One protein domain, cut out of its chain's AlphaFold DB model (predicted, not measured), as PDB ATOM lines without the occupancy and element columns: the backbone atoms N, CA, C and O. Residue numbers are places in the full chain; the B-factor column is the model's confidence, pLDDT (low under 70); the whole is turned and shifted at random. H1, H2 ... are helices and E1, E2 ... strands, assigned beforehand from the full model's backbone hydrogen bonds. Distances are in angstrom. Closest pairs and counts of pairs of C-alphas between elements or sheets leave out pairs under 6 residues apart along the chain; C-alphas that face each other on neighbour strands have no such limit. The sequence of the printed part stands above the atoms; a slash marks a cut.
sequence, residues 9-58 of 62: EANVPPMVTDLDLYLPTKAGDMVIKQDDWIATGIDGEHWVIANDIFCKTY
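AT A GLANCE: This is residues 9 to 58 of the 62 residues of an uncharacterized protein of Lactobacillus vaginalis DSM 5837 = ATCC 49540 (UniProt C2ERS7). Two small antiparallel strand hairpins, E1 with E2 and E3 with E4, stand side by side, with E4 next to the first hairpin. A wide loop without named elements, residues 9 to 20, makes one end of the long axis, and the short helix H1 sits past the open end of the second hairpin, away from its turn at residues 41 to 45. The printed part has 50 residues, with four named strands and one named helix in the order E1, E2, E3, E4, H1; the sheets, E1 - E2 and E3 - E4, are both antiparallel. The class is mixed, helices and strands, with 25 residues in named elements. The whole is loose, with a radius of gyration of the C-alphas of 12.8 A, and flat, spanning 38 by 24 by 12 A.

IN THESE COORDINATES: Residues 9 to 20 come first, from C-alpha 9 at (205.378, 188.025, 131.688). E1 is residues 21 to 25, 12.8 A long, beginning at C-alpha 21 (202.491, 185.364, 134.233). E2 is residues 28 to 32, 12.6 A. E3 is residues 37 to 40, 9.9 A, and E4 is residues 46 to 49, 9.8 A. H1 is residues 51 to 57, 10.1 A, ending at C-alpha 57 (184.399, 178.547, 148.130).

HOW THE PARTS SIT: E1 and E2 form a hairpin, antiparallel at 141 degrees between their directions. N 23 and O 30 are 2.8 A apart and N 30 and O 23 are 2.9 A apart, within hydrogen-bond range. E2 and E3 are apart, and so are E1 and E3. E3 and E4 form the second hairpin, antiparallel at 147 degrees, with N 37 and O 49 at 2.8 A and N 39 and O 47 at 3.0 A, within hydrogen-bond range. Between E1 and E4 the closest C-alphas are those of Thr 25 and His 46, 5.9 A apart. Between E2 and E4 they are those of Ile 32 and Val 48, 6.3 A. Between E3 and H1 the closest C-alphas are those of Trp 37 and Asn 51, 6.2 A. H1 is apart from E1 and from E2. In H1 each O i to N i+4 pair is within hydrogen-bond range.

THE WHOLE: The two C-alphas farthest apart in the domain are those of Met 15 and Ile 42, 39.8 A. The printed part, residues 9 to 58, has no cut. The four links between named elements are tight. The mean pLDDT of the printed part is 90.9, and one printed residue, Thr 17, is under 70 in this model.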
ATOM      1  N   GLU A   9     204.434 189.123 131.535       89.88
ATOM      2  CA  GLU A   9     205.378 188.025 131.688       89.88
ATOM      3  C   GLU A   9     206.512 188.404 132.645       89.88
ATOM      4  O   GLU A   9     206.892 189.576 132.754       89.88
ATOM      5  N   ALA A  10     207.093 187.404 133.309       84.56
ATOM      6  CA  ALA A  10     208.336 187.575 134.049       84.56
ATOM      7  C   ALA A  10     209.434 188.170 133.150       84.56
ATOM      8  O   ALA A  10     209.647 187.715 132.025       84.56
ATOM      9  N   ASN A  11     210.218 189.121 133.663       81.00
ATOM     10  CA  ASN A  11     211.432 189.556 132.972       81.00
ATOM     11  C   ASN A  11     212.564 188.540 133.209       81.00
ATOM     12  O   ASN A  11     213.445 188.758 134.044       81.00
ATOM     13  N   VAL A  12     212.498 187.402 132.517       76.50
ATOM     14  CA  VAL A  12     213.470 186.304 132.614       76.50
ATOM     15  C   VAL A  12     214.258 186.132 131.312       76.50
ATOM     16  O   VAL A  12     213.786 186.510 130.239       76.50
ATOM     17  N   PRO A  13     215.480 185.566 131.372       79.00
ATOM     18  CA  PRO A  13     216.261 185.284 130.176       79.00
ATOM     19  C   PRO A  13     215.500 184.372 129.198       79.00
ATOM     20  O   PRO A  13     214.794 183.464 129.640       79.00
ATOM     21  N   PRO A  14     215.727 184.506 127.879       72.62
ATOM     22  CA  PRO A  14     214.998 183.779 126.828       72.62
ATOM     23  C   PRO A  14     215.177 182.246 126.833       72.62
ATOM     24  O   PRO A  14     214.636 181.562 125.972       72.62
ATOM     25  N   MET A  15     215.947 181.694 127.774       77.88
ATOM     26  CA  MET A  15     216.141 180.252 127.957       77.88
ATOM     27  C   MET A  15     215.106 179.596 128.885       77.88
ATOM     28  O   MET A  15     215.115 178.373 129.012       77.88
ATOM     29  N   VAL A  16     214.251 180.373 129.555       74.56
ATOM     30  CA  VAL A  16     213.202 179.837 130.435       74.56
ATOM     31  C   VAL A  16     211.971 179.497 129.596       74.56
ATOM     32  O   VAL A  16     211.408 180.367 128.938       74.56
ATOM     33  N   THR A  17     211.572 178.224 129.594       68.44
ATOM     34  CA  THR A  17     210.414 177.730 128.828       68.44
ATOM     35  C   THR A  17     209.096 177.874 129.579       68.44
ATOM     36  O   THR A  17     208.057 178.027 128.945       68.44
ATOM     37  N   ASP A  18     209.147 177.851 130.913       72.00
ATOM     38  CA  ASP A  18     207.989 178.055 131.781       72.00
ATOM     39  C   ASP A  18     207.988 179.501 132.264       72.00
ATOM     40  O   ASP A  18     208.685 179.872 133.211       72.00
ATOM     41  N   LEU A  19     207.251 180.337 131.542       78.25
ATOM     42  CA  LEU A  19     207.149 181.752 131.840       78.25
ATOM     43  C   LEU A  19     205.982 181.993 132.793       78.25
ATOM     44  O   LEU A  19     204.821 181.825 132.417       78.25
ATOM     45  N   ASP A  20     206.299 182.402 134.019       87.62
ATOM     46  CA  ASP A  20     205.277 182.867 134.948       87.62
ATOM     47  C   ASP A  20     204.624 184.145 134.402       87.62
ATOM     48  O   ASP A  20     205.297 185.079 133.946       87.62
ATOM     49  N   LEU A  21     203.294 184.173 134.469       92.25
ATOM     50  CA  LEU A  21     202.491 185.364 134.233       92.25
ATOM     51  C   LEU A  21     202.172 186.024 135.569       92.25
ATOM     52  O   LEU A  21     201.928 185.347 136.569       92.25
ATOM     53  N   TYR A  22     202.121 187.350 135.565       94.19
ATOM     54  CA  TYR A  22     201.866 188.158 136.745       94.19
ATOM     55  C   TYR A  22     200.679 189.086 136.532       94.19
ATOM     56  O   TYR A  22     200.563 189.758 135.509       94.19
ATOM     57  N   LEU A  23     199.807 189.133 137.533       95.06
ATOM     58  CA  LEU A  23     198.763 190.132 137.684       95.06
ATOM     59  C   LEU A  23     199.286 191.252 138.600       95.06
ATOM     60  O   LEU A  23     199.577 190.970 139.768       95.06
ATOM     61  N   PRO A  24     199.368 192.510 138.136       94.06
ATOM     62  CA  PRO A  24     199.689 193.627 139.013       94.06
ATOM     63  C   PRO A  24     198.538 193.877 139.998       94.06
ATOM     64  O   PRO A  24     197.392 194.093 139.598       94.06
ATOM     65  N   THR A  25     198.836 193.878 141.298       93.50
ATOM     66  CA  THR A  25     197.858 194.168 142.362       93.50
ATOM     67  C   THR A  25     198.342 195.295 143.278       93.50
ATOM     68  O   THR A  25     199.509 195.692 143.237       93.50
ATOM     69  N   LYS A  26     197.475 195.795 144.172       91.38
ATOM     70  CA  LYS A  26     197.871 196.794 145.188       91.38
ATOM     71  C   LYS A  26     198.935 196.277 146.171       91.38
ATOM     72  O   LYS A  26     199.616 197.089 146.789       91.38
ATOM     73  N   ALA A  27     199.075 194.958 146.319       90.44
ATOM     74  CA  ALA A  27     200.059 194.322 147.196       90.44
ATOM     75  C   ALA A  27     201.349 193.902 146.462       90.44
ATOM     76  O   ALA A  27     202.220 193.282 147.069       90.44
ATOM     77  N   GLY A  28     201.478 194.245 145.177       92.81
ATOM     78  CA  GLY A  28     202.541 193.770 144.292       92.81
ATOM     79  C   GLY A  28     202.052 192.705 143.312       92.81
ATOM     80  O   GLY A  28     200.870 192.360 143.274       92.81
ATOM     81  N   ASP A  29     202.966 192.212 142.485       94.25
ATOM     82  CA  ASP A  29     202.654 191.223 141.457       94.25
ATOM     83  C   ASP A  29     202.257 189.876 142.076       94.25
ATOM     84  O   ASP A  29     202.943 189.345 142.954       94.25
ATOM     85  N   MET A  30     201.157 189.299 141.592       95.00
ATOM     86  CA  MET A  30     200.724 187.943 141.932       95.00
ATOM     87  C   MET A  30     200.896 187.028 140.726       95.00
ATOM     88  O   MET A  30     200.448 187.368 139.635       95.00
ATOM     89  N   VAL A  31     201.499 185.853 140.925       94.00
ATOM     90  CA  VAL A  31     201.564 184.824 139.877       94.00
ATOM     91  C   VAL A  31     200.144 184.380 139.527       94.00
ATOM     92  O   VAL A  31     199.356 184.081 140.424       94.00
ATOM     93  N   ILE A  32     199.836 184.319 138.236       94.31
ATOM     94  CA  ILE A  32     198.578 183.806 137.702       94.31
ATOM     95  C   ILE A  32     198.861 182.655 136.745       94.31
ATOM     96  O   ILE A  32     199.747 182.740 135.892       94.31
ATOM     97  N   LYS A  33     198.109 181.566 136.883       93.06
ATOM     98  CA  LYS A  33     198.208 180.403 136.002       93.06
ATOM     99  C   LYS A  33     196.973 180.284 135.129       93.06
ATOM    100  O   LYS A  33     195.957 180.946 135.335       93.06
ATOM    101  N   GLN A  34     197.077 179.422 134.125       91.56
ATOM    102  CA  GLN A  34     195.906 179.008 133.372       91.56
ATOM    103  C   GLN A  34     194.839 178.447 134.330       91.56
ATOM    104  O   GLN A  34     195.171 177.739 135.278       91.56
ATOM    105  N   ASP A  35     193.580 178.791 134.058       94.19
ATOM    106  CA  ASP A  35     192.373 178.421 134.814       94.19
ATOM    107  C   ASP A  35     192.206 179.071 136.198       94.19
ATOM    108  O   ASP A  35     191.159 178.897 136.824       94.19
ATOM    109  N   ASP A  36     193.165 179.875 136.661       96.38
ATOM    110  CA  ASP A  36     192.954 180.715 137.840       96.38
ATOM    111  C   ASP A  36     191.913 181.813 137.570       96.38
ATOM    112  O   ASP A  36     191.696 182.269 136.442       96.38
ATOM    113  N   TRP A  37     191.284 182.276 138.645       96.19
ATOM    114  CA  TRP A  37     190.226 183.277 138.610       96.19
ATOM    115  C   TRP A  37     190.756 184.641 139.040       96.19
ATOM    116  O   TRP A  37     191.600 184.747 139.929       96.19
ATOM    117  N   ILE A  38     190.222 185.705 138.439       95.75
ATOM    118  CA  ILE A  38     190.506 187.087 138.838       95.75
ATOM    119  C   ILE A  38     189.256 187.645 139.507       95.75
ATOM    120  O   ILE A  38     188.227 187.839 138.857       95.75
ATOM    121  N   ALA A  39     189.345 187.922 140.803       95.06
ATOM    122  CA  ALA A  39     188.292 188.637 141.511       95.06
ATOM    123  C   ALA A  39     188.479 190.147 141.360       95.06
ATOM    124  O   ALA A  39     189.605 190.632 141.251       95.06
ATOM    125  N   THR A  40     187.365 190.881 141.343       94.44
ATOM    126  CA  THR A  40     187.362 192.346 141.288       94.44
ATOM    127  C   THR A  40     186.714 192.909 142.546       94.44
ATOM    128  O   THR A  40     185.570 192.574 142.858       94.44
ATOM    129  N   GLY A  41     187.460 193.734 143.276       93.38
ATOM    130  CA  GLY A  41     186.984 194.467 144.444       93.38
ATOM    131  C   GLY A  41     186.073 195.631 144.064       93.38
ATOM    132  O   GLY A  41     185.989 196.033 142.903       93.38
ATOM    133  N   ILE A  42     185.398 196.195 145.064       95.75
ATOM    134  CA  ILE A  42     184.457 197.310 144.873       95.75
ATOM    135  C   ILE A  42     185.126 198.573 144.317       95.75
ATOM    136  O   ILE A  42     184.489 199.316 143.576       95.75
ATOM    137  N   ASP A  43     186.413 198.773 144.611       93.94
ATOM    138  CA  ASP A  43     187.195 199.919 144.140       93.94
ATOM    139  C   ASP A  43     188.013 199.575 142.880       93.94
ATOM    140  O   ASP A  43     188.937 200.297 142.501       93.94
ATOM    141  N   GLY A  44     187.687 198.456 142.223       91.50
ATOM    142  CA  GLY A  44     188.347 197.995 141.006       91.50
ATOM    143  C   GLY A  44     189.699 197.319 141.238       91.50
ATOM    144  O   GLY A  44     190.449 197.148 140.282       91.50
ATOM    145  N   GLU A  45     190.047 196.937 142.473       93.94
ATOM    146  CA  GLU A  45     191.239 196.111 142.688       93.94
ATOM    147  C   GLU A  45     191.067 194.711 142.120       93.94
ATOM    148  O   GLU A  45     189.957 194.189 142.062       93.94
ATOM    149  N   HIS A  46     192.187 194.071 141.796       95.31
ATOM    150  CA  HIS A  46     192.207 192.696 141.327       95.31
ATOM    151  C   HIS A  46     193.112 191.827 142.197       95.31
ATOM    152  O   HIS A  46     194.131 192.300 142.708       95.31
ATOM    153  N   TRP A  47     192.750 190.555 142.342       95.88
ATOM    154  CA  TRP A  47     193.605 189.521 142.924       95.88
ATOM    155  C   TRP A  47     193.324 188.164 142.284       95.88
ATOM    156  O   TRP A  47     192.226 187.904 141.785       95.88
ATOM    157  N   VAL A  48     194.343 187.308 142.310       96.44
ATOM    158  CA  VAL A  48     194.265 185.938 141.800       96.44
ATOM    159  C   VAL A  48     193.625 185.040 142.857       96.44
ATOM    160  O   VAL A  48     193.975 185.105 144.038       96.44
ATOM    161  N   ILE A  49     192.707 184.178 142.431       96.88
ATOM    162  CA  ILE A  49     192.168 183.069 143.214       96.88
ATOM    163  C   ILE A  49     192.478 181.787 142.449       96.88
ATOM    164  O   ILE A  49     192.048 181.626 141.308       96.88
ATOM    165  N   ALA A  50     193.208 180.870 143.083       97.12
ATOM    166  CA  ALA A  50     193.504 179.575 142.483       97.12
ATOM    167  C   ALA A  50     192.209 178.829 142.127       97.12
ATOM    168  O   ALA A  50     191.250 178.861 142.907       97.12
ATOM    169  N   ASN A  51     192.181 178.142 140.983       97.31
ATOM    170  CA  ASN A  51     190.976 177.453 140.504       97.31
ATOM    171  C   ASN A  51     190.351 176.517 141.552       97.31
ATOM    172  O   ASN A  51     189.144 176.541 141.788       97.31
ATOM    173  N   ASP A  52     191.174 175.716 142.230       97.56
ATOM    174  CA  ASP A  52     190.689 174.762 143.225       97.56
ATOM    175  C   ASP A  52     190.119 175.454 144.473       97.56
ATOM    176  O   ASP A  52     189.175 174.944 145.075       97.56
ATOM    177  N   ILE A  53     190.664 176.611 144.855       97.81
ATOM    178  CA  ILE A  53     190.134 177.442 145.937       97.81
ATOM    179  C   ILE A  53     188.804 178.055 145.515       97.81
ATOM    180  O   ILE A  53     187.845 177.953 146.273       97.81
ATOM    181  N   PHE A  54     188.720 178.623 144.310       97.38
ATOM    182  CA  PHE A  54     187.486 179.213 143.796       97.38
ATOM    183  C   PHE A  54     186.343 178.191 143.778       97.38
ATOM    184  O   PHE A  54     185.290 178.439 144.360       97.38
ATOM    185  N   CYS A  55     186.567 177.001 143.211       96.31
ATOM    186  CA  CYS A  55     185.555 175.944 143.160       96.31
ATOM    187  C   CYS A  55     185.155 175.387 144.539       96.31
ATOM    188  O   CYS A  55     184.088 174.793 144.661       96.31
ATOM    189  N   LYS A  56     185.999 175.531 145.571       97.94
ATOM    190  CA  LYS A  56     185.677 175.116 146.950       97.94
ATOM    191  C   LYS A  56     184.861 176.159 147.710       97.94
ATOM    192  O   LYS A  56     184.195 175.796 148.677       97.94
ATOM    193  N   THR A  57     184.973 177.437 147.352       97.38
ATOM    194  CA  THR A  57     184.399 178.547 148.130       97.38
ATOM    195  C   THR A  57     183.232 179.242 147.442       97.38
ATOM    196  O   THR A  57     182.444 179.895 148.125       97.38
ATOM    197  N   TYR A  58     183.098 179.091 146.125       95.19
ATOM    198  CA  TYR A  58     182.026 179.677 145.334       95.19
ATOM    199  C   TYR A  58     181.221 178.599 144.620       95.19
ATOM    200  O   TYR A  58     181.757 177.628 144.088       95.19
TER     201      TYR A  58